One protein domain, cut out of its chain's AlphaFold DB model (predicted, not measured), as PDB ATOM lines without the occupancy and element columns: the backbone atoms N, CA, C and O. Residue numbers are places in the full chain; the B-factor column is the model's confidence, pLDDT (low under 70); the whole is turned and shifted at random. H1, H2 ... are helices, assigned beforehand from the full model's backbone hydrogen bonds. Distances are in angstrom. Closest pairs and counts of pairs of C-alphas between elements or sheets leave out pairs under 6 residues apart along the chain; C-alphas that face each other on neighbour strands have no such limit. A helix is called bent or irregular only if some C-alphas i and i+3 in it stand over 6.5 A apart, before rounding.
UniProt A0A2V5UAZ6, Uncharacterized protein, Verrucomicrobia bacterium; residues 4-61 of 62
ATOM      1  N   TYR A   4     289.898  -2.284 119.097       48.84
ATOM      2  CA  TYR A   4     289.944  -2.345 120.570       48.84
ATOM      3  C   TYR A   4     288.562  -2.175 121.210       48.84
ATOM      4  O   TYR A   4     288.219  -2.936 122.106       48.84
ATOM      5  N   THR A   5     287.741  -1.264 120.684       57.75
ATOM      6  CA  THR A   5     286.377  -1.017 121.179       57.75
ATOM      7  C   THR A   5     285.451  -2.223 120.991       57.75
ATOM      8  O   THR A   5     284.558  -2.430 121.800       57.75
ATOM      9  N   ASP A   6     285.682  -3.048 119.964       82.75
ATOM     10  CA  ASP A   6     284.811  -4.184 119.624       82.75
ATOM     11  C   ASP A   6     284.918  -5.344 120.634       82.75
ATOM     12  O   ASP A   6     283.914  -5.830 121.143       82.75
ATOM     13  N   ILE A   7     286.137  -5.748 121.023       89.12
ATOM     14  CA  ILE A   7     286.328  -6.900 121.927       89.12
ATOM     15  C   ILE A   7     285.844  -6.606 123.348       89.12
ATOM     16  O   ILE A   7     285.201  -7.458 123.961       89.12
ATOM     17  N   GLU A   8     286.163  -5.430 123.888       91.31
ATOM     18  CA  GLU A   8     285.717  -5.045 125.231       91.31
ATOM     19  C   GLU A   8     284.192  -4.970 125.300       91.31
ATOM     20  O   GLU A   8     283.586  -5.520 126.222       91.31
ATOM     21  N   GLU A   9     283.568  -4.368 124.287       91.12
ATOM     22  CA  GLU A   9     282.118  -4.251 124.205       91.12
ATOM     23  C   GLU A   9     281.445  -5.612 124.002       91.12
ATOM     24  O   GLU A   9     280.478  -5.927 124.696       91.12
ATOM     25  N   ALA A  10     281.990  -6.471 123.137       91.31
ATOM     26  CA  ALA A  10     281.499  -7.832 122.951       91.31
ATOM     27  C   ALA A  10     281.550  -8.639 124.259       91.31
ATOM     28  O   ALA A  10     280.584  -9.319 124.609       91.31
ATOM     29  N   ILE A  11     282.644  -8.532 125.023       94.19
ATOM     30  CA  ILE A  11     282.771  -9.180 126.336       94.19
ATOM     31  C   ILE A  11     281.750  -8.602 127.317       94.19
ATOM     32  O   ILE A  11     281.076  -9.364 128.014       94.19
ATOM     33  N   ARG A  12     281.600  -7.275 127.369       93.69
ATOM     34  CA  ARG A  12     280.644  -6.599 128.254       93.69
ATOM     35  C   ARG A  12     279.209  -7.041 127.970       93.69
ATOM     36  O   ARG A  12     278.503  -7.441 128.896       93.69
ATOM     37  N   LEU A  13     278.792  -7.027 126.705       93.19
ATOM     38  CA  LEU A  13     277.465  -7.472 126.272       93.19
ATOM     39  C   LEU A  13     277.239  -8.951 126.590       93.19
ATOM     40  O   LEU A  13     276.193  -9.308 127.128       93.19
ATOM     41  N   ALA A  14     278.234  -9.804 126.343       94.06
ATOM     42  CA  ALA A  14     278.143 -11.223 126.662       94.06
ATOM     43  C   ALA A  14     277.981 -11.476 128.173       94.06
ATOM     44  O   ALA A  14     277.201 -12.337 128.580       94.06
ATOM     45  N   ARG A  15     278.666 -10.699 129.024       92.62
ATOM     46  CA  ARG A  15     278.492 -10.763 130.484       92.62
ATOM     47  C   ARG A  15     277.104 -10.306 130.924       92.62
ATOM     48  O   ARG A  15     276.507 -10.969 131.766       92.62
ATOM     49  N   ILE A  16     276.577  -9.230 130.338       95.50
ATOM     50  CA  ILE A  16     275.203  -8.756 130.591       95.50
ATOM     51  C   ILE A  16     274.175  -9.813 130.172       95.50
ATOM     52  O   ILE A  16     273.200 -10.034 130.881       95.50
ATOM     53  N   ALA A  17     274.428 -10.519 129.069       94.50
ATOM     54  CA  ALA A  17     273.621 -11.647 128.611       94.50
ATOM     55  C   ALA A  17     273.780 -12.922 129.471       94.50
ATOM     56  O   ALA A  17     273.215 -13.960 129.135       94.50
ATOM     57  N   GLY A  18     274.558 -12.880 130.561       96.06
ATOM     58  CA  GLY A  18     274.755 -14.011 131.469       96.06
ATOM     59  C   GLY A  18     275.646 -15.125 130.911       96.06
ATOM     60  O   GLY A  18     275.635 -16.237 131.438       96.06
ATOM     61  N   MET A  19     276.426 -14.862 129.858       96.31
ATOM     62  CA  MET A  19     277.308 -15.872 129.276       96.31
ATOM     63  C   MET A  19     278.453 -16.223 130.235       96.31
ATOM     64  O   MET A  19     279.167 -15.364 130.769       96.31
ATOM     65  N   SER A  20     278.677 -17.524 130.408       96.00
ATOM     66  CA  SER A  20     279.847 -18.049 131.109       96.00
ATOM     67  C   SER A  20     281.138 -17.739 130.344       96.00
ATOM     68  O   SER A  20     281.138 -17.569 129.125       96.00
ATOM     69  N   THR A  21     282.277 -17.722 131.043       95.62
ATOM     70  CA  THR A  21     283.585 -17.424 130.429       95.62
ATOM     71  C   THR A  21     283.885 -18.337 129.234       95.62
ATOM     72  O   THR A  21     284.366 -17.858 128.213       95.62
ATOM     73  N   ILE A  22     283.543 -19.630 129.313       95.25
ATOM     74  CA  ILE A  22     283.736 -20.570 128.199       95.25
ATOM     75  C   ILE A  22     282.870 -20.217 126.982       95.25
ATOM     76  O   ILE A  22     283.350 -20.280 125.854       95.25
ATOM     77  N   GLN A  23     281.623 -19.783 127.191       95.12
ATOM     78  CA  GLN A  23     280.746 -19.349 126.103       95.12
ATOM     79  C   GLN A  23     281.284 -18.082 125.430       95.12
ATOM     80  O   GLN A  23     281.283 -18.013 124.204       95.12
ATOM     81  N   VAL A  24     281.806 -17.121 126.202       95.75
ATOM     82  CA  VAL A  24     282.432 -15.906 125.647       95.75
ATOM     83  C   VAL A  24     283.672 -16.251 124.822       95.75
ATOM     84  O   VAL A  24     283.791 -15.824 123.678       95.75
ATOM     85  N   VAL A  25     284.573 -17.079 125.361       95.88
ATOM     86  CA  VAL A  25     285.783 -17.540 124.655       95.88
ATOM     87  C   VAL A  25     285.429 -18.196 123.318       95.88
ATOM     88  O   VAL A  25     286.044 -17.896 122.289       95.88
ATOM     89  N   ARG A  26     284.426 -19.080 123.321       92.62
ATOM     90  CA  ARG A  26     283.965 -19.792 122.123       92.62
ATOM     91  C   ARG A  26     283.283 -18.858 121.122       92.62
ATOM     92  O   ARG A  26     283.536 -18.998 119.932       92.62
ATOM     93  N   ALA A  27     282.485 -17.893 121.574       92.38
ATOM     94  CA  ALA A  27     281.859 -16.906 120.693       92.38
ATOM     95  C   ALA A  27     282.897 -16.007 120.002       92.38
ATOM     96  O   ALA A  27     282.789 -15.746 118.810       92.38
ATOM     97  N   LEU A  28     283.934 -15.588 120.734       92.75
ATOM     98  CA  LEU A  28     284.983 -14.717 120.200       92.75
ATOM     99  C   LEU A  28     285.939 -15.432 119.245       92.75
ATOM    100  O   LEU A  28     286.477 -14.806 118.342       92.75
ATOM    101  N   SER A  29     286.221 -16.717 119.478       93.50
ATOM    102  CA  SER A  29     287.339 -17.391 118.810       93.50
ATOM    103  C   SER A  29     286.994 -18.723 118.151       93.50
ATOM    104  O   SER A  29     287.864 -19.302 117.517       93.50
ATOM    105  N   GLY A  30     285.774 -19.247 118.267       89.44
ATOM    106  CA  GLY A  30     285.436 -20.599 117.799       89.44
ATOM    107  C   GLY A  30     285.538 -20.794 116.283       89.44
ATOM    108  O   GLY A  30     285.872 -21.887 115.835       89.44
ATOM    109  N   SER A  31     285.304 -19.741 115.498       89.06
ATOM    110  CA  SER A  31     285.244 -19.791 114.029       89.06
ATOM    111  C   SER A  31     286.543 -19.402 113.317       89.06
ATOM    112  O   SER A  31     286.622 -19.524 112.098       89.06
ATOM    113  N   VAL A  32     287.562 -18.937 114.049       90.69
ATOM    114  CA  VAL A  32     288.793 -18.395 113.448       90.69
ATOM    115  C   VAL A  32     289.964 -19.381 113.527       90.69
ATOM    116  O   VAL A  32     290.004 -20.218 114.440       90.69
ATOM    117  N   PRO A  33     290.968 -19.295 112.635       93.81
ATOM    118  CA  PRO A  33     292.190 -20.094 112.722       93.81
ATOM    119  C   PRO A  33     292.952 -19.892 114.041       93.81
ATOM    120  O   PRO A  33     292.773 -18.896 114.737       93.81
ATOM    121  N   TYR A  34     293.838 -20.831 114.388       93.38
ATOM    122  CA  TYR A  34     294.593 -20.795 115.651       93.38
ATOM    123  C   TYR A  34     295.409 -19.506 115.843       93.38
ATOM    124  O   TYR A  34     295.454 -18.971 116.949       93.38
ATOM    125  N   SER A  35     296.050 -19.005 114.784       94.12
ATOM    126  CA  SER A  35     296.849 -17.774 114.830       94.12
ATOM    127  C   SER A  35     295.999 -16.560 115.206       94.12
ATOM    128  O   SER A  35     296.357 -15.819 116.118       94.12
ATOM    129  N   GLU A  36     294.837 -16.403 114.575       94.38
ATOM    130  CA  GLU A  36     293.888 -15.328 114.876       94.38
ATOM    131  C   GLU A  36     293.276 -15.491 116.275       94.38
ATOM    132  O   GLU A  36     293.175 -14.530 117.037       94.38
ATOM    133  N   ALA A  37     292.977 -16.725 116.681       95.00
ATOM    134  CA  ALA A  37     292.560 -17.044 118.044       95.00
ATOM    135  C   ALA A  37     293.549 -16.551 119.093       95.00
ATOM    136  O   ALA A  37     293.153 -16.045 120.137       95.00
ATOM    137  N   LEU A  38     294.841 -16.740 118.821       96.31
ATOM    138  CA  LEU A  38     295.905 -16.370 119.732       96.31
ATOM    139  C   LEU A  38     296.007 -14.846 119.857       96.31
ATOM    140  O   LEU A  38     296.247 -14.340 120.953       96.31
ATOM    141  N   GLU A  39     295.780 -14.105 118.769       95.69
ATOM    142  CA  GLU A  39     295.671 -12.643 118.815       95.69
ATOM    143  C   GLU A  39     294.468 -12.180 119.642       95.69
ATOM    144  O   GLU A  39     294.603 -11.262 120.455       95.69
ATOM    145  N   ILE A  40     293.310 -12.825 119.473       95.19
ATOM    146  CA  ILE A  40     292.105 -12.552 120.268       95.19
ATOM    147  C   ILE A  40     292.369 -12.867 121.741       95.19
ATOM    148  O   ILE A  40     292.097 -12.035 122.603       95.19
ATOM    149  N   ALA A  41     292.971 -14.017 122.042       96.44
ATOM    150  CA  ALA A  41     293.276 -14.455 123.398       96.44
ATOM    151  C   ALA A  41     294.196 -13.469 124.130       96.44
ATOM    152  O   ALA A  41     293.943 -13.143 125.286       96.44
ATOM    153  N   ARG A  42     295.230 -12.936 123.462       96.62
ATOM    154  CA  ARG A  42     296.133 -11.925 124.048       96.62
ATOM    155  C   ARG A  42     295.408 -10.652 124.488       96.62
ATOM    156  O   ARG A  42     295.873 -10.002 125.417       96.62
ATOM    157  N   LYS A  43     294.287 -10.313 123.846       95.06
ATOM    158  CA  LYS A  43     293.476  -9.127 124.157       95.06
ATOM    159  C   LYS A  43     292.357  -9.436 125.148       95.06
ATOM    160  O   LYS A  43     292.170  -8.711 126.114       95.06
ATOM    161  N   ALA A  44     291.628 -10.524 124.920       95.62
ATOM    162  CA  ALA A  44     290.429 -10.879 125.667       95.62
ATOM    163  C   ALA A  44     290.725 -11.565 127.008       95.62
ATOM    164  O   ALA A  44     289.962 -11.400 127.955       95.62
ATOM    165  N   ALA A  45     291.813 -12.335 127.122       96.75
ATOM    166  CA  ALA A  45     292.100 -13.092 128.341       96.75
ATOM    167  C   ALA A  45     292.268 -12.195 129.589       96.75
ATOM    168  O   ALA A  45     291.608 -12.488 130.591       96.75
ATOM    169  N   PRO A  46     293.016 -11.067 129.541       95.75
ATOM    170  CA  PRO A  46     293.086 -10.127 130.664       95.75
ATOM    171  C   PRO A  46     291.717  -9.559 131.062       95.75
ATOM    172  O   PRO A  46     291.402  -9.495 132.246       95.75
ATOM    173  N   LEU A  47     290.872  -9.223 130.079       94.94
ATOM    174  CA  LEU A  47     289.518  -8.690 130.293       94.94
ATOM    175  C   LEU A  47     288.567  -9.722 130.921       94.94
ATOM    176  O   LEU A  47     287.603  -9.375 131.597       94.94
ATOM    177  N   LEU A  48     288.839 -11.008 130.697       94.88
ATOM    178  CA  LEU A  48     288.093 -12.128 131.266       94.88
ATOM    179  C   LEU A  48     288.671 -12.620 132.602       94.88
ATOM    180  O   LEU A  48     288.099 -13.540 133.186       94.88
ATOM    181  N   GLY A  49     289.779 -12.036 133.075       96.19
ATOM    182  CA  GLY A  49     290.458 -12.447 134.307       96.19
ATOM    183  C   GLY A  49     291.123 -13.824 134.216       96.19
ATOM    184  O   GLY A  49     291.228 -14.519 135.224       96.19
ATOM    185  N   ILE A  50     291.544 -14.251 133.020       97.62
ATOM    186  CA  ILE A  50     292.192 -15.550 132.780       97.62
ATOM    187  C   ILE A  50     293.510 -15.384 132.019       97.62
ATOM    188  O   ILE A  50     293.772 -14.367 131.381       97.62
ATOM    189  N   SER A  51     294.358 -16.410 132.047       98.19
ATOM    190  CA  SER A  51     295.567 -16.448 131.218       98.19
ATOM    191  C   SER A  51     295.248 -16.758 129.749       98.19
ATOM    192  O   SER A  51     294.260 -17.420 129.430       98.19
ATOM    193  N   VAL A  52     296.148 -16.361 128.841       97.62
ATOM    194  CA  VAL A  52     296.075 -16.733 127.413       97.62
ATOM    195  C   VAL A  52     296.037 -18.255 127.239       97.62
ATOM    196  O   VAL A  52     295.289 -18.758 126.406       97.62
ATOM    197  N   LYS A  53     296.789 -19.003 128.057       97.00
ATOM    198  CA  LYS A  53     296.755 -20.471 128.055       97.00
ATOM    199  C   LYS A  53     295.354 -20.992 128.387       97.00
ATOM    200  O   LYS A  53     294.811 -21.778 127.622       97.00
ATOM    201  N   GLN A  54     294.755 -20.517 129.482       97.25
ATOM    202  CA  GLN A  54     293.397 -20.913 129.875       97.25
ATOM    203  C   GLN A  54     292.364 -20.550 128.807       97.25
ATOM    204  O   GLN A  54     291.481 -21.352 128.528       97.25
ATOM    205  N   PHE A  55     292.488 -19.381 128.173       97.62
ATOM    206  CA  PHE A  55     291.631 -18.999 127.050       97.62
ATOM    207  C   PHE A  55     291.713 -20.035 125.917       97.62
ATOM    208  O   PHE A  55     290.694 -20.530 125.442       97.62
ATOM    209  N   MET A  56     292.930 -20.401 125.505       96.44
ATOM    210  CA  MET A  56     293.140 -21.364 124.423       96.44
ATOM    211  C   MET A  56     292.699 -22.788 124.796       96.44
ATOM    212  O   MET A  56     292.218 -23.516 123.927       96.44
ATOM    213  N   ASP A  57     292.801 -23.168 126.071       95.38
ATOM    214  CA  ASP A  57     292.291 -24.443 126.588       95.38
ATOM    215  C   ASP A  57     290.745 -24.471 126.543       95.38
ATOM    216  O   ASP A  57     290.152 -25.429 126.044       95.38
ATOM    217  N   LEU A  58     290.077 -23.384 126.958       95.25
ATOM    218  CA  LEU A  58     288.612 -23.238 126.912       95.25
ATOM    219  C   LEU A  58     288.047 -23.222 125.485       95.25
ATOM    220  O   LEU A  58     286.906 -23.635 125.272       95.25
ATOM    221  N   ARG A  59     288.841 -22.774 124.505       91.50
ATOM    222  CA  ARG A  59     288.486 -22.842 123.081       91.50
ATOM    223  C   ARG A  59     288.427 -24.287 122.564       91.50
ATOM    224  O   ARG A  59     287.576 -24.576 121.732       91.50
ATOM    225  N   ARG A  60     289.347 -25.168 122.985       81.00
ATOM    226  CA  ARG A  60     289.514 -26.526 122.418       81.00
ATOM    227  C   ARG A  60     288.467 -27.529 122.876       81.00
ATOM    228  O   ARG A  60     288.156 -28.445 122.124       81.00
ATOM    229  N   ASN A  61     287.975 -27.386 124.099       64.44
ATOM    230  CA  ASN A  61     286.945 -28.274 124.613       64.44
ATOM    231  C   ASN A  61     285.646 -27.913 123.899       64.44
ATOM    232  O   ASN A  61     285.141 -26.814 124.130       64.44
TER     233      ASN A  61
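What this domain is: This is residues 4 to 61 of the 62 residues of an uncharacterized protein of Verrucomicrobia bacterium (UniProt A0A2V5UAZ6). Three helices, H3, H2 and H4, pack on one another at wide angles, their centres making a triangle, and H1 lies at the side away from H4, packing on H3 with residues 7 to 11. The 58 residues printed hold four named helices, in the order H1, H2, H3, H4, and no named strand; the class is all helix. The whole is compact and rounded, with a radius of gyration of the C-alphas of 10.1 A and spans of 27 by 24 by 21 A.

Where its parts are: H3, the longest helix, has residues 34 to 47 and measures 19.7 A, from C-alpha 34 at (294.593, -20.795, 115.651). It is only just irregular: C-alphas 43 and 46 are 6.6 A apart. H2 has residues 21 to 29 and measures 12.2 A. H4 has residues 52 to 60 and measures 12.8 A, ending at C-alpha 60 at (289.514, -26.526, 122.418). H1 has residues 4 to 16 and measures 18.9 A, from C-alpha 4 at (289.944, -2.345, 120.570).

How they stand to each other: H3 is the hub, touching three helices. It touches H4 at a steep tilt of 57 degrees, opposite ways; the closest C-alphas, of Ala 41 and Val 52, are 5.4 A apart. H2 and H3 form a helical hairpin at a steep tilt of 42 degrees, opposite ways; they touch, H3 with residues 36 to 40 alone, and their closest C-alphas, of Ser 29 and Ala 37, are 5.3 A apart. H2 touches H4 about perpendicular, at 83 degrees; the closest C-alphas, of Arg 26 and Arg 59, are 5.5 A apart. Residues 7 to 11 of H1 touch residues 43 to 47 of H3, the closest C-alphas being those of Ile 7 and Ala 44, 6.8 A apart. H1 and H4 are apart. Every O i to N i+4 pair is within hydrogen-bond range in H2 and H4, against 8 of 9 in H1 and 7 of 10 in H3.

The domain as a whole: The two farthest C-alphas, of Ile 16 and Ser 35, are 28.3 A apart. The printed part has no cut, and its three links are tight. Residues 4, 5 and 61 have pLDDT under 70.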